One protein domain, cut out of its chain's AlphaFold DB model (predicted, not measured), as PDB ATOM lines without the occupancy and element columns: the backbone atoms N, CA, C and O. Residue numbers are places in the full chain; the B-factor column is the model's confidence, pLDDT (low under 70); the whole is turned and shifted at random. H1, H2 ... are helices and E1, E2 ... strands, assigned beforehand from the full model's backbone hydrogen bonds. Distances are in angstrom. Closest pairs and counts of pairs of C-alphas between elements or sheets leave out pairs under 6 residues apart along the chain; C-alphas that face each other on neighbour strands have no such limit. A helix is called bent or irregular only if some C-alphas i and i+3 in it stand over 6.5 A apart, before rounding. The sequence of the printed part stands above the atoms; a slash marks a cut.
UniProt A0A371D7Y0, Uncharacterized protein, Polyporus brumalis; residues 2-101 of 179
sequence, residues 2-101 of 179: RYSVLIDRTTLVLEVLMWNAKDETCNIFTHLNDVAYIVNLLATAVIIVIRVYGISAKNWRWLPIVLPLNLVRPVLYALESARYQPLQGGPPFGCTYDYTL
ATOM      1  N   ARG A   2      10.393 -27.704 -44.889       50.69
ATOM      2  CA  ARG A   2      10.137 -26.638 -45.888       50.69
ATOM      3  C   ARG A   2      10.902 -25.332 -45.595       50.69
ATOM      4  O   ARG A   2      11.386 -24.693 -46.515       50.69
ATOM      5  N   TYR A   3      11.089 -25.003 -44.315       50.75
ATOM      6  CA  TYR A   3      11.811 -23.801 -43.890       50.75
ATOM      7  C   TYR A   3      13.330 -23.862 -44.098       50.75
ATOM      8  O   TYR A   3      13.927 -22.836 -44.375       50.75
ATOM      9  N   SER A   4      13.966 -25.038 -44.036       52.53
ATOM     10  CA  SER A   4      15.423 -25.140 -44.228       52.53
ATOM     11  C   SER A   4      15.845 -24.824 -45.663       52.53
ATOM     12  O   SER A   4      16.866 -24.187 -45.862       52.53
ATOM     13  N   VAL A   5      15.035 -25.214 -46.653       58.72
ATOM     14  CA  VAL A   5      15.286 -24.900 -48.073       58.72
ATOM     15  C   VAL A   5      15.071 -23.413 -48.362       58.72
ATOM     16  O   VAL A   5      15.772 -22.840 -49.186       58.72
ATOM     17  N   LEU A   6      14.107 -22.783 -47.682       57.75
ATOM     18  CA  LEU A   6      13.880 -21.342 -47.794       57.75
ATOM     19  C   LEU A   6      15.040 -20.553 -47.186       57.75
ATOM     20  O   LEU A   6      15.513 -19.629 -47.833       57.75
ATOM     21  N   ILE A   7      15.521 -20.965 -46.009       63.97
ATOM     22  CA  ILE A   7      16.669 -20.343 -45.336       63.97
ATOM     23  C   ILE A   7      17.916 -20.417 -46.228       63.97
ATOM     24  O   ILE A   7      18.512 -19.383 -46.499       63.97
ATOM     25  N   ASP A   8      18.222 -21.596 -46.775       61.56
ATOM     26  CA  ASP A   8      19.370 -21.831 -47.670       61.56
ATOM     27  C   ASP A   8      19.316 -20.980 -48.955       61.56
ATOM     28  O   ASP A   8      20.303 -20.412 -49.419       61.56
ATOM     29  N   ARG A   9      18.115 -20.823 -49.523       66.38
ATOM     30  CA  ARG A   9      17.887 -19.954 -50.685       66.38
ATOM     31  C   ARG A   9      18.052 -18.478 -50.333       66.38
ATOM     32  O   ARG A   9      18.599 -17.731 -51.136       66.38
ATOM     33  N   THR A  10      17.568 -18.047 -49.170       67.69
ATOM     34  CA  THR A  10      17.686 -16.647 -48.739       67.69
ATOM     35  C   THR A  10      19.114 -16.266 -48.380       67.69
ATOM     36  O   THR A  10      19.514 -15.143 -48.672       67.69
ATOM     37  N   THR A  11      19.898 -17.185 -47.816       67.06
ATOM     38  CA  THR A  11      21.303 -16.941 -47.461       67.06
ATOM     39  C   THR A  11      22.169 -16.783 -48.702       67.06
ATOM     40  O   THR A  11      22.930 -15.826 -48.770       67.06
ATOM     41  N   LEU A  12      21.955 -17.610 -49.734       65.12
ATOM     42  CA  LEU A  12      22.628 -17.460 -51.033       65.12
ATOM     43  C   LEU A  12      22.343 -16.104 -51.690       65.12
ATOM     44  O   LEU A  12      23.230 -15.478 -52.263       65.12
ATOM     45  N   VAL A  13      21.093 -15.637 -51.620       69.44
ATOM     46  CA  VAL A  13      20.726 -14.329 -52.180       69.44
ATOM     47  C   VAL A  13      21.361 -13.196 -51.372       69.44
ATOM     48  O   VAL A  13      21.814 -12.221 -51.971       69.44
ATOM     49  N   LEU A  14      21.431 -13.320 -50.042       66.44
ATOM     50  CA  LEU A  14      22.063 -12.308 -49.192       66.44
ATOM     51  C   LEU A  14      23.580 -12.223 -49.405       66.44
ATOM     52  O   LEU A  14      24.104 -11.115 -49.469       66.44
ATOM     53  N   GLU A  15      24.268 -13.357 -49.573       65.06
ATOM     54  CA  GLU A  15      25.712 -13.395 -49.857       65.06
ATOM     55  C   GLU A  15      26.054 -12.660 -51.159       65.06
ATOM     56  O   GLU A  15      26.975 -11.841 -51.185       65.06
ATOM     57  N   VAL A  16      25.267 -12.876 -52.219       65.94
ATOM     58  CA  VAL A  16      25.444 -12.170 -53.501       65.94
ATOM     59  C   VAL A  16      25.154 -10.671 -53.355       65.94
ATOM     60  O   VAL A  16      25.837  -9.843 -53.959       65.94
ATOM     61  N   LEU A  17      24.161 -10.296 -52.541       65.94
ATOM     62  CA  LEU A  17      23.808  -8.890 -52.326       65.94
ATOM     63  C   LEU A  17      24.867  -8.134 -51.502       65.94
ATOM     64  O   LEU A  17      25.047  -6.932 -51.693       65.94
ATOM     65  N   MET A  18      25.578  -8.828 -50.608       65.00
ATOM     66  CA  MET A  18      26.563  -8.253 -49.680       65.00
ATOM     67  C   MET A  18      28.002  -8.217 -50.220       65.00
ATOM     68  O   MET A  18      28.946  -8.055 -49.449       65.00
ATOM     69  N   TRP A  19      28.193  -8.283 -51.542       65.56
ATOM     70  CA  TRP A  19      29.518  -8.332 -52.184       65.56
ATOM     71  C   TRP A  19      30.483  -7.184 -51.815       65.56
ATOM     72  O   TRP A  19      31.695  -7.346 -51.944       65.56
ATOM     73  N   ASN A  20      29.964  -6.048 -51.334       68.25
ATOM     74  CA  ASN A  20      30.737  -4.860 -50.945       68.25
ATOM     75  C   ASN A  20      30.708  -4.566 -49.426       68.25
ATOM     76  O   ASN A  20      30.908  -3.428 -48.999       68.25
ATOM     77  N   ALA A  21      30.383  -5.556 -48.591       69.81
ATOM     78  CA  ALA A  21      30.394  -5.395 -47.137       69.81
ATOM     79  C   ALA A  21      31.830  -5.383 -46.580       69.81
ATOM     80  O   ALA A  21      32.725  -5.980 -47.162       69.81
ATOM     81  N   LYS A  22      32.058  -4.714 -45.442       78.25
ATOM     82  CA  LYS A  22      33.356  -4.753 -44.744       78.25
ATOM     83  C   LYS A  22      33.598  -6.141 -44.140       78.25
ATOM     84  O   LYS A  22      32.634  -6.801 -43.744       78.25
ATOM     85  N   ASP A  23      34.864  -6.519 -43.962       76.69
ATOM     86  CA  ASP A  23      35.273  -7.796 -43.349       76.69
ATOM     87  C   ASP A  23      34.567  -8.075 -42.008       76.69
ATOM     88  O   ASP A  23      34.097  -9.181 -41.751       76.69
ATOM     89  N   GLU A  24      34.395  -7.046 -41.174       79.94
ATOM     90  CA  GLU A  24      33.706  -7.159 -39.882       79.94
ATOM     91  C   GLU A  24      32.224  -7.547 -40.033       79.94
ATOM     92  O   GLU A  24      31.698  -8.361 -39.272       79.94
ATOM     93  N   THR A  25      31.542  -7.008 -41.047       80.75
ATOM     94  CA  THR A  25      30.132  -7.322 -41.318       80.75
ATOM     95  C   THR A  25      29.980  -8.728 -41.896       80.75
ATOM     96  O   THR A  25      29.031  -9.431 -41.546       80.75
ATOM     97  N   CYS A  26      30.932  -9.144 -42.735       79.81
ATOM     98  CA  CYS A  26      31.018 -10.499 -43.269       79.81
ATOM     99  C   CYS A  26      31.161 -11.521 -42.131       79.81
ATOM    100  O   CYS A  26      30.369 -12.453 -42.034       79.81
ATOM    101  N   ASN A  27      32.076 -11.272 -41.190       81.25
ATOM    102  CA  ASN A  27      32.295 -12.133 -40.030       81.25
ATOM    103  C   ASN A  27      31.022 -12.340 -39.186       81.25
ATOM    104  O   ASN A  27      30.635 -13.471 -38.882       81.25
ATOM    105  N   ILE A  28      30.327 -11.248 -38.844       81.56
ATOM    106  CA  ILE A  28      29.094 -11.306 -38.042       81.56
ATOM    107  C   ILE A  28      27.993 -12.073 -38.782       81.56
ATOM    108  O   ILE A  28      27.302 -12.902 -38.186       81.56
ATOM    109  N   PHE A  29      27.818 -11.796 -40.076       81.00
ATOM    110  CA  PHE A  29      26.765 -12.410 -40.873       81.00
ATOM    111  C   PHE A  29      26.970 -13.919 -41.028       81.00
ATOM    112  O   PHE A  29      26.037 -14.694 -40.799       81.00
ATOM    113  N   THR A  30      28.197 -14.341 -41.336       79.81
ATOM    114  CA  THR A  30      28.549 -15.752 -41.489       79.81
ATOM    115  C   THR A  30      28.326 -16.526 -40.190       79.81
ATOM    116  O   THR A  30      27.651 -17.554 -40.197       79.81
ATOM    117  N   HIS A  31      28.777 -15.996 -39.048       81.31
ATOM    118  CA  HIS A  31      28.543 -16.648 -37.756       81.31
ATOM    119  C   HIS A  31      27.060 -16.706 -37.368       81.31
ATOM    120  O   HIS A  31      26.609 -17.710 -36.817       81.31
ATOM    121  N   LEU A  32      26.274 -15.665 -37.664       82.12
ATOM    122  CA  LEU A  32      24.825 -15.697 -37.438       82.12
ATOM    123  C   LEU A  32      24.144 -16.779 -38.278       82.12
ATOM    124  O   LEU A  32      23.273 -17.491 -37.768       82.12
ATOM    125  N   ASN A  33      24.541 -16.907 -39.544       79.94
ATOM    126  CA  ASN A  33      23.997 -17.921 -40.432       79.94
ATOM    127  C   ASN A  33      24.339 -19.338 -39.946       79.94
ATOM    128  O   ASN A  33      23.452 -20.188 -39.837       79.94
ATOM    129  N   ASP A  34      25.590 -19.563 -39.549       78.94
ATOM    130  CA  ASP A  34      26.047 -20.830 -38.973       78.94
ATOM    131  C   ASP A  34      25.265 -21.211 -37.715       78.94
ATOM    132  O   ASP A  34      24.765 -22.335 -37.596       78.94
ATOM    133  N   VAL A  35      25.087 -20.268 -36.784       81.44
ATOM    134  CA  VAL A  35      24.305 -20.497 -35.562       81.44
ATOM    135  C   VAL A  35      22.856 -20.839 -35.909       81.44
ATOM    136  O   VAL A  35      22.309 -21.812 -35.380       81.44
ATOM    137  N   ALA A  36      22.231 -20.095 -36.825       79.19
ATOM    138  CA  ALA A  36      20.868 -20.373 -37.268       79.19
ATOM    139  C   ALA A  36      20.748 -21.768 -37.908       79.19
ATOM    140  O   ALA A  36      19.787 -22.502 -37.642       79.19
ATOM    141  N   TYR A  37      21.743 -22.169 -38.701       78.31
ATOM    142  CA  TYR A  37      21.803 -23.484 -39.329       78.31
ATOM    143  C   TYR A  37      21.938 -24.610 -38.293       78.31
ATOM    144  O   TYR A  37      21.164 -25.576 -38.321       78.31
ATOM    145  N   ILE A  38      22.850 -24.465 -37.327       78.62
ATOM    146  CA  ILE A  38      23.058 -25.427 -36.232       78.62
ATOM    147  C   ILE A  38      21.787 -25.570 -35.382       78.62
ATOM    148  O   ILE A  38      21.370 -26.692 -35.078       78.62
ATOM    149  N   VAL A  39      21.118 -24.464 -35.046       80.81
ATOM    150  CA  VAL A  39      19.854 -24.487 -34.292       80.81
ATOM    151  C   VAL A  39      18.762 -25.227 -35.068       80.81
ATOM    152  O   VAL A  39      18.045 -26.053 -34.497       80.81
ATOM    153  N   ASN A  40      18.652 -25.002 -36.376       77.94
ATOM    154  CA  ASN A  40      17.673 -25.690 -37.215       77.94
ATOM    155  C   ASN A  40      17.952 -27.205 -37.317       77.94
ATOM    156  O   ASN A  40      17.025 -28.028 -37.301       77.94
ATOM    157  N   LEU A  41      19.231 -27.596 -37.371       74.06
ATOM    158  CA  LEU A  41      19.651 -28.997 -37.302       74.06
ATOM    159  C   LEU A  41      19.271 -29.637 -35.961       74.06
ATOM    160  O   LEU A  41      18.687 -30.723 -35.953       74.06
ATOM    161  N   LEU A  42      19.533 -28.955 -34.844       78.12
ATOM    162  CA  LEU A  42      19.156 -29.418 -33.505       78.12
ATOM    163  C   LEU A  42      17.637 -29.549 -33.356       78.12
ATOM    164  O   LEU A  42      17.153 -30.583 -32.898       78.12
ATOM    165  N   ALA A  43      16.869 -28.558 -33.811       77.56
ATOM    166  CA  ALA A  43      15.408 -28.613 -33.794       77.56
ATOM    167  C   ALA A  43      14.881 -29.810 -34.601       77.56
ATOM    168  O   ALA A  43      13.988 -30.536 -34.157       77.56
ATOM    169  N   THR A  44      15.477 -30.071 -35.767       71.50
ATOM    170  CA  THR A  44      15.131 -31.232 -36.595       71.50
ATOM    171  C   THR A  44      15.453 -32.544 -35.877       71.50
ATOM    172  O   THR A  44      14.610 -33.445 -35.854       71.50
ATOM    173  N   ALA A  45      16.622 -32.644 -35.239       72.81
ATOM    174  CA  ALA A  45      17.009 -33.806 -34.444       72.81
ATOM    175  C   ALA A  45      16.022 -34.062 -33.291       72.81
ATOM    176  O   ALA A  45      15.562 -35.192 -33.119       72.81
ATOM    177  N   VAL A  46      15.619 -33.020 -32.560       79.06
ATOM    178  CA  VAL A  46      14.636 -33.117 -31.467       79.06
ATOM    179  C   VAL A  46      13.286 -33.631 -31.974       79.06
ATOM    180  O   VAL A  46      12.738 -34.574 -31.401       79.06
ATOM    181  N   ILE A  47      12.764 -33.088 -33.080       77.25
ATOM    182  CA  ILE A  47      11.492 -33.546 -33.671       77.25
ATOM    183  C   ILE A  47      11.563 -35.035 -34.034       77.25
ATOM    184  O   ILE A  47      10.605 -35.781 -33.815       77.25
ATOM    185  N   ILE A  48      12.692 -35.478 -34.584       70.88
ATOM    186  CA  ILE A  48      12.914 -36.880 -34.941       70.88
ATOM    187  C   ILE A  48      12.942 -37.758 -33.687       70.88
ATOM    188  O   ILE A  48      12.260 -38.785 -33.654       70.88
ATOM    189  N   VAL A  49      13.671 -37.354 -32.644       73.31
ATOM    190  CA  VAL A  49      13.739 -38.093 -31.375       73.31
ATOM    191  C   VAL A  49      12.355 -38.216 -30.743       73.31
ATOM    192  O   VAL A  49      11.976 -39.318 -30.354       73.31
ATOM    193  N   ILE A  50      11.562 -37.140 -30.716       77.62
ATOM    194  CA  ILE A  50      10.182 -37.164 -30.205       77.62
ATOM    195  C   ILE A  50       9.318 -38.142 -31.011       77.62
ATOM    196  O   ILE A  50       8.587 -38.944 -30.426       77.62
ATOM    197  N   ARG A  51       9.419 -38.137 -32.349       72.62
ATOM    198  CA  ARG A  51       8.681 -39.082 -33.209       72.62
ATOM    199  C   ARG A  51       9.069 -40.529 -32.928       72.62
ATOM    200  O   ARG A  51       8.193 -41.379 -32.785       72.62
ATOM    201  N   VAL A  52      10.366 -40.814 -32.824       69.50
ATOM    202  CA  VAL A  52      10.862 -42.160 -32.503       69.50
ATOM    203  C   VAL A  52      10.414 -42.573 -31.103       69.50
ATOM    204  O   VAL A  52       9.968 -43.703 -30.923       69.50
ATOM    205  N   TYR A  53      10.456 -41.663 -30.131       70.75
ATOM    206  CA  TYR A  53      10.003 -41.907 -28.764       70.75
ATOM    207  C   TYR A  53       8.506 -42.246 -28.704       70.75
ATOM    208  O   TYR A  53       8.135 -43.256 -28.101       70.75
ATOM    209  N   GLY A  54       7.665 -41.467 -29.395       71.44
ATOM    210  CA  GLY A  54       6.224 -41.714 -29.493       71.44
ATOM    211  C   GLY A  54       5.893 -43.052 -30.159       71.44
ATOM    212  O   GLY A  54       5.056 -43.803 -29.665       71.44
ATOM    213  N   ILE A  55       6.603 -43.407 -31.235       69.44
ATOM    214  CA  ILE A  55       6.411 -44.679 -31.955       69.44
ATOM    215  C   ILE A  55       6.957 -45.880 -31.163       69.44
ATOM    216  O   ILE A  55       6.450 -46.997 -31.284       69.44
ATOM    217  N   SER A  56       7.996 -45.690 -30.351       66.44
ATOM    218  CA  SER A  56       8.653 -46.784 -29.623       66.44
ATOM    219  C   SER A  56       7.838 -47.294 -28.424       66.44
ATOM    220  O   SER A  56       8.278 -48.240 -27.764       66.44
ATOM    221  N   ALA A  57       6.659 -46.716 -28.143       66.31
ATOM    222  CA  ALA A  57       5.796 -47.077 -27.014       66.31
ATOM    223  C   ALA A  57       6.600 -47.213 -25.706       66.31
ATOM    224  O   ALA A  57       6.507 -48.215 -25.002       66.31
ATOM    225  N   LYS A  58       7.451 -46.214 -25.416       65.88
ATOM    226  CA  LYS A  58       8.311 -46.156 -24.218       65.88
ATOM    227  C   LYS A  58       9.470 -47.173 -24.165       65.88
ATOM    228  O   LYS A  58      10.137 -47.268 -23.141       65.88
ATOM    229  N   ASN A  59       9.804 -47.874 -25.253       68.88
ATOM    230  CA  ASN A  59      11.033 -48.677 -25.303       68.88
ATOM    231  C   ASN A  59      12.259 -47.780 -25.547       68.88
ATOM    232  O   ASN A  59      12.516 -47.359 -26.680       68.88
ATOM    233  N   TRP A  60      13.034 -47.508 -24.491       70.81
ATOM    234  CA  TRP A  60      14.205 -46.611 -24.515       70.81
ATOM    235  C   TRP A  60      15.403 -47.166 -25.296       70.81
ATOM    236  O   TRP A  60      16.326 -46.426 -25.610       70.81
ATOM    237  N   ARG A  61      15.384 -48.450 -25.668       77.12
ATOM    238  CA  ARG A  61      16.535 -49.165 -26.248       77.12
ATOM    239  C   ARG A  61      17.040 -48.593 -27.583       77.12
ATOM    240  O   ARG A  61      18.212 -48.738 -27.896       77.12
ATOM    241  N   TRP A  62      16.174 -47.932 -28.352       68.81
ATOM    242  CA  TRP A  62      16.517 -47.339 -29.657       68.81
ATOM    243  C   TRP A  62      16.991 -45.886 -29.562       68.81
ATOM    244  O   TRP A  62      17.675 -45.393 -30.456       68.81
ATOM    245  N   LEU A  63      16.654 -45.202 -28.467       72.38
ATOM    246  CA  LEU A  63      16.985 -43.800 -28.248       72.38
ATOM    247  C   LEU A  63      18.504 -43.530 -28.181       72.38
ATOM    248  O   LEU A  63      18.941 -42.611 -28.875       72.38
ATOM    249  N   PRO A  64      19.340 -44.329 -27.479       74.94
ATOM    250  CA  PRO A  64      20.781 -44.083 -27.419       74.94
ATOM    251  C   PRO A  64      21.515 -44.382 -28.731       74.94
ATOM    252  O   PRO A  64      22.652 -43.961 -28.883       74.94
ATOM    253  N   ILE A  65      20.892 -45.078 -29.689       74.06
ATOM    254  CA  ILE A  65      21.476 -45.308 -31.022       74.06
ATOM    255  C   ILE A  65      21.134 -44.140 -31.949       74.06
ATOM    256  O   ILE A  65      21.984 -43.648 -32.686       74.06
ATOM    257  N   VAL A  66      19.883 -43.676 -31.906       70.56
ATOM    258  CA  VAL A  66      19.379 -42.625 -32.801       70.56
ATOM    259  C   VAL A  66      19.896 -41.240 -32.405       70.56
ATOM    260  O   VAL A  66      20.130 -40.403 -33.278       70.56
ATOM    261  N   LEU A  67      20.089 -40.990 -31.109       74.19
ATOM    262  CA  LEU A  67      20.547 -39.704 -30.586       74.19
ATOM    263  C   LEU A  67      21.952 -39.308 -31.092       74.19
ATOM    264  O   LEU A  67      22.045 -38.283 -31.767       74.19
ATOM    265  N   PRO A  68      23.031 -40.091 -30.866       72.94
ATOM    266  CA  PRO A  68      24.366 -39.719 -31.334       72.94
ATOM    267  C   PRO A  68      24.405 -39.599 -32.857       72.94
ATOM    268  O   PRO A  68      25.023 -38.681 -33.382       72.94
ATOM    269  N   LEU A  69      23.661 -40.448 -33.571       68.44
ATOM    270  CA  LEU A  69      23.591 -40.419 -35.029       68.44
ATOM    271  C   LEU A  69      23.051 -39.096 -35.588       68.44
ATOM    272  O   LEU A  69      23.504 -38.648 -36.638       68.44
ATOM    273  N   ASN A  70      22.095 -38.471 -34.895       71.00
ATOM    274  CA  ASN A  70      21.567 -37.161 -35.282       71.00
ATOM    275  C   ASN A  70      22.461 -36.001 -34.813       71.00
ATOM    276  O   ASN A  70      22.453 -34.945 -35.442       71.00
ATOM    277  N   LEU A  71      23.242 -36.192 -33.744       71.81
ATOM    278  CA  LEU A  71      24.176 -35.191 -33.215       71.81
ATOM    279  C   LEU A  71      25.511 -35.118 -33.968       71.81
ATOM    280  O   LEU A  71      26.168 -34.084 -33.910       71.81
ATOM    281  N   VAL A  72      25.898 -36.150 -34.722       75.88
ATOM    282  CA  VAL A  72      27.130 -36.129 -35.537       75.88
ATOM    283  C   VAL A  72      27.181 -34.902 -36.460       75.88
ATOM    284  O   VAL A  72      28.223 -34.269 -36.578       75.88
ATOM    285  N   ARG A  73      26.053 -34.516 -37.066       68.44
ATOM    286  CA  ARG A  73      25.971 -33.365 -37.982       68.44
ATOM    287  C   ARG A  73      26.286 -32.015 -37.329       68.44
ATOM    288  O   ARG A  73      27.216 -31.368 -37.802       68.44
ATOM    289  N   PRO A  74      25.551 -31.567 -36.293       74.88
ATOM    290  CA  PRO A  74      25.852 -30.296 -35.642       74.88
ATOM    291  C   PRO A  74      27.255 -30.289 -35.029       74.88
ATOM    292  O   PRO A  74      27.893 -29.247 -35.025       74.88
ATOM    293  N   VAL A  75      27.768 -31.443 -34.583       77.44
ATOM    294  CA  VAL A  75      29.140 -31.552 -34.063       77.44
ATOM    295  C   VAL A  75      30.184 -31.352 -35.164       77.44
ATOM    296  O   VAL A  75      31.109 -30.571 -34.962       77.44
ATOM    297  N   LEU A  76      30.048 -32.001 -36.329       75.94
ATOM    298  CA  LEU A  76      30.975 -31.770 -37.447       75.94
ATOM    299  C   LEU A  76      30.921 -30.318 -37.931       75.94
ATOM    300  O   LEU A  76      31.971 -29.718 -38.124       75.94
ATOM    301  N   TYR A  77      29.720 -29.751 -38.070       73.75
ATOM    302  CA  TYR A  77      29.552 -28.356 -38.486       73.75
ATOM    303  C   TYR A  77      30.162 -27.378 -37.479       73.75
ATOM    304  O   TYR A  77      30.828 -26.432 -37.872       73.75
ATOM    305  N   ALA A  78      29.992 -27.619 -36.176       76.62
ATOM    306  CA  ALA A  78      30.606 -26.787 -35.146       76.62
ATOM    307  C   ALA A  78      32.143 -26.868 -35.170       76.62
ATOM    308  O   ALA A  78      32.814 -25.868 -34.929       76.62
ATOM    309  N   LEU A  79      32.710 -28.042 -35.476       78.19
ATOM    310  CA  LEU A  79      34.160 -28.213 -35.612       78.19
ATOM    311  C   LEU A  79      34.716 -27.511 -36.853       78.19
ATOM    312  O   LEU A  79      35.796 -26.929 -36.779       78.19
ATOM    313  N   GLU A  80      33.993 -27.567 -37.969       74.44
ATOM    314  CA  GLU A  80      34.332 -26.839 -39.194       74.44
ATOM    315  C   GLU A  80      34.233 -25.326 -38.964       74.44
ATOM    316  O   GLU A  80      35.164 -24.591 -39.292       74.44
ATOM    317  N   SER A  81      33.178 -24.887 -38.268       75.38
ATOM    318  CA  SER A  81      32.955 -23.482 -37.923       75.38
ATOM    319  C   SER A  81      34.024 -22.899 -36.998       75.38
ATOM    320  O   SER A  81      34.437 -21.753 -37.139       75.38
ATOM    321  N   ALA A  82      34.578 -23.720 -36.106       76.19
ATOM    322  CA  ALA A  82      35.681 -23.318 -35.237       76.19
ATOM    323  C   ALA A  82      37.045 -23.195 -35.952       76.19
ATOM    324  O   ALA A  82      38.025 -22.798 -35.316       76.19
ATOM    325  N   ARG A  83      37.158 -23.603 -37.226       78.44
ATOM    326  CA  ARG A  83      38.443 -23.738 -37.941       78.44
ATOM    327  C   ARG A  83      38.553 -22.921 -39.226       78.44
ATOM    328  O   ARG A  83      39.642 -22.902 -39.798       78.44
ATOM    329  N   TYR A  84      37.488 -22.267 -39.674       77.94
ATOM    330  CA  TYR A  84      37.565 -21.334 -40.795       77.94
ATOM    331  C   TYR A  84      37.780 -19.902 -40.292       77.94
ATOM    332  O   TYR A  84      37.374 -19.552 -39.183       77.94
ATOM    333  N   GLN A  85      38.383 -19.058 -41.129       77.81
ATOM    334  CA  GLN A  85      38.301 -17.605 -40.978       77.81
ATOM    335  C   GLN A  85      37.546 -17.018 -42.176       77.81
ATOM    336  O   GLN A  85      37.869 -17.353 -43.318       77.81
ATOM    337  N   PRO A  86      36.507 -16.196 -41.949       77.19
ATOM    338  CA  PRO A  86      35.806 -15.544 -43.042       77.19
ATOM    339  C   PRO A  86      36.669 -14.402 -43.588       77.19
ATOM    340  O   PRO A  86      37.145 -13.558 -42.828       77.19
ATOM    341  N   LEU A  87      36.856 -14.373 -44.905       78.38
ATOM    342  CA  LEU A  87      37.566 -13.323 -45.634       78.38
ATOM    343  C   LEU A  87      36.685 -12.796 -46.772       78.38
ATOM    344  O   LEU A  87      35.841 -13.513 -47.316       78.38
ATOM    345  N   GLN A  88      36.888 -11.545 -47.175       78.56
ATOM    346  CA  GLN A  88      36.209 -10.992 -48.341       78.56
ATOM    347  C   GLN A  88      36.847 -11.525 -49.638       78.56
ATOM    348  O   GLN A  88      37.983 -11.202 -49.973       78.56
ATOM    349  N   GLY A  89      36.098 -12.340 -50.388       74.62
ATOM    350  CA  GLY A  89      36.532 -12.943 -51.656       74.62
ATOM    351  C   GLY A  89      36.337 -12.042 -52.882       74.62
ATOM    352  O   GLY A  89      36.736 -12.406 -53.986       74.62
ATOM    353  N   GLY A  90      35.721 -10.869 -52.698       72.50
ATOM    354  CA  GLY A  90      35.390  -9.935 -53.774       72.50
ATOM    355  C   GLY A  90      34.245 -10.422 -54.683       72.50
ATOM    356  O   GLY A  90      33.719 -11.527 -54.523       72.50
ATOM    357  N   PRO A  91      33.794  -9.597 -55.642       71.38
ATOM    358  CA  PRO A  91      32.781 -10.006 -56.617       71.38
ATOM    359  C   PRO A  91      33.335 -11.078 -57.572       71.38
ATOM    360  O   PRO A  91      34.455 -10.921 -58.060       71.38
ATOM    361  N   PRO A  92      32.569 -12.132 -57.918       71.50
ATOM    362  CA  PRO A  92      31.159 -12.408 -57.597       71.50
ATOM    363  C   PRO A  92      30.932 -13.280 -56.346       71.50
ATOM    364  O   PRO A  92      29.795 -13.652 -56.070       71.50
ATOM    365  N   PHE A  93      31.993 -13.663 -55.634       70.31
ATOM    366  CA  PHE A  93      31.947 -14.706 -54.606       70.31
ATOM    367  C   PHE A  93      31.538 -14.189 -53.217       70.31
ATOM    368  O   PHE A  93      31.094 -14.977 -52.391       70.31
ATOM    369  N   GLY A  94      31.624 -12.877 -52.968       78.62
ATOM    370  CA  GLY A  94      31.179 -12.265 -51.713       78.62
ATOM    371  C   GLY A  94      32.074 -12.651 -50.532       78.62
ATOM    372  O   GLY A  94      33.280 -12.405 -50.563       78.62
ATOM    373  N   CYS A  95      31.479 -13.222 -49.484       76.94
ATOM    374  CA  CYS A  95      32.182 -13.755 -48.316       76.94
ATOM    375  C   CYS A  95      32.720 -15.160 -48.609       76.94
ATOM    376  O   CYS A  95      31.946 -16.058 -48.932       76.94
ATOM    377  N   THR A  96      34.031 -15.364 -48.473       78.56
ATOM    378  CA  THR A  96      34.668 -16.677 -48.630       78.56
ATOM    379  C   THR A  96      35.237 -17.174 -47.306       78.56
ATOM    380  O   THR A  96      35.502 -16.406 -46.384       78.56
ATOM    381  N   TYR A  97      35.432 -18.482 -47.224       77.62
ATOM    382  CA  TYR A  97      36.029 -19.154 -46.080       77.62
ATOM    383  C   TYR A  97      37.475 -19.486 -46.430       77.62
ATOM    384  O   TYR A  97      37.716 -20.167 -47.431       77.62
ATOM    385  N   ASP A  98      38.424 -19.016 -45.625       77.62
ATOM    386  CA  ASP A  98      39.793 -19.515 -45.675       77.62
ATOM    387  C   ASP A  98      39.956 -20.605 -44.619       77.62
ATOM    388  O   ASP A  98      39.757 -20.392 -43.416       77.62
ATOM    389  N   TYR A  99      40.240 -21.814 -45.090       74.06
ATOM    390  CA  TYR A  99      40.416 -22.975 -44.237       74.06
ATOM    391  C   TYR A  99      41.904 -23.161 -43.990       74.06
ATOM    392  O   TYR A  99      42.662 -23.467 -44.906       74.06
ATOM    393  N   THR A 100      42.327 -23.128 -42.728       71.44
ATOM    394  CA  THR A 100      43.724 -23.426 -42.361       71.44
ATOM    395  C   THR A 100      44.074 -24.922 -42.486       71.44
ATOM    396  O   THR A 100      45.063 -25.385 -41.919       71.44
ATOM    397  N   LEU A 101      43.224 -25.723 -43.137       68.12
ATOM    398  CA  LEU A 101      43.293 -27.181 -43.225       68.12
ATOM    399  C   LEU A 101      43.714 -27.612 -44.635       68.12
ATOM    400  O   LEU A 101      43.263 -27.054 -45.627       68.12
TER     401      LEU A 101
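What this domain is: This is residues 2 to 101 of the 179 residues of an uncharacterized protein of Polyporus brumalis (UniProt A0A371D7Y0). A long helical hairpin, H2 and H3, makes the long axis; the shorter helix H1 runs loosely along the other side of H2, and a small hairpin of two strands, E1 and E2, packs by the first turns of H2, residues 23 to 31. At the far end the turn between H2 and H3 sticks out, with residues 54 to 59 standing free. The printed part has 100 residues, with three named helices and then two named strands along the chain, H1 H2 H3 E1 E2; the sheet E1 - E2 is antiparallel and the class is mostly helix. The whole is loose, with a radius of gyration of the C-alphas of 17.4 A, and spans 55 by 30 by 17 A.

Where its parts are: Find C-alpha 2 at (10.137, -26.638, -45.888); from there H1 runs through residues 2 to 17, 23.3 A from first to last C-alpha. Look next at C-alpha 23, at (35.273, -7.796, -43.349), where H2 begins; it holds residues 23 to 55 and is 48.2 A long. H3 takes residues 60 to 81 over 32.7 A; it has a kink of 27 degrees near residue 73 and is only just irregular, with C-alphas 61 and 64 6.7 A apart. E1 is residues 84 to 90, 17.4 A, and E2 is residues 94 to 99, 16.0 A, ending at C-alpha 99 at (40.416, -22.975, -44.237).

How they stand to each other: Begin with H1 and H2, which are close but not clearly touching: their closest C-alphas, of Ser 4 and Asn 40, are 7.4 A apart. They run opposite ways at a shallow tilt of 7 degrees. H2 and H3 form a helical hairpin and touch, with the C-alphas of Ile 38 and Pro 74 closest at 5.6 A; they too run opposite ways at a shallow tilt of 7 degrees. H1 and H3 are apart. In the hairpin E1 and E2, look for N 85 and O 98 at 3.0 A and N 96 and O 87 at 2.8 A, both within hydrogen-bond range. The closest C-alphas of H2 and E1, of Asn 27 and Pro 86, are 5.7 A apart; those of H1 and E2, of Glu 15 and Gly 94, are 5.9 A apart. In H2 every O i to N i+4 pair is within hydrogen-bond range, in H1 11 of 12 and in H3 12 of 18.

The domain as a whole: The outline is only just elongated, and the two C-alphas farthest apart, those of Ala 57 and Pro 91, are 54.6 A apart. The printed part has no cut, and the links H1 to H2, H2 to H3, H3 to E1 and E1 to E2 are tight. The mean pLDDT of the printed part is 72.8; 30 residues are under 70, among them residues 2 to 21 and 55 to 59.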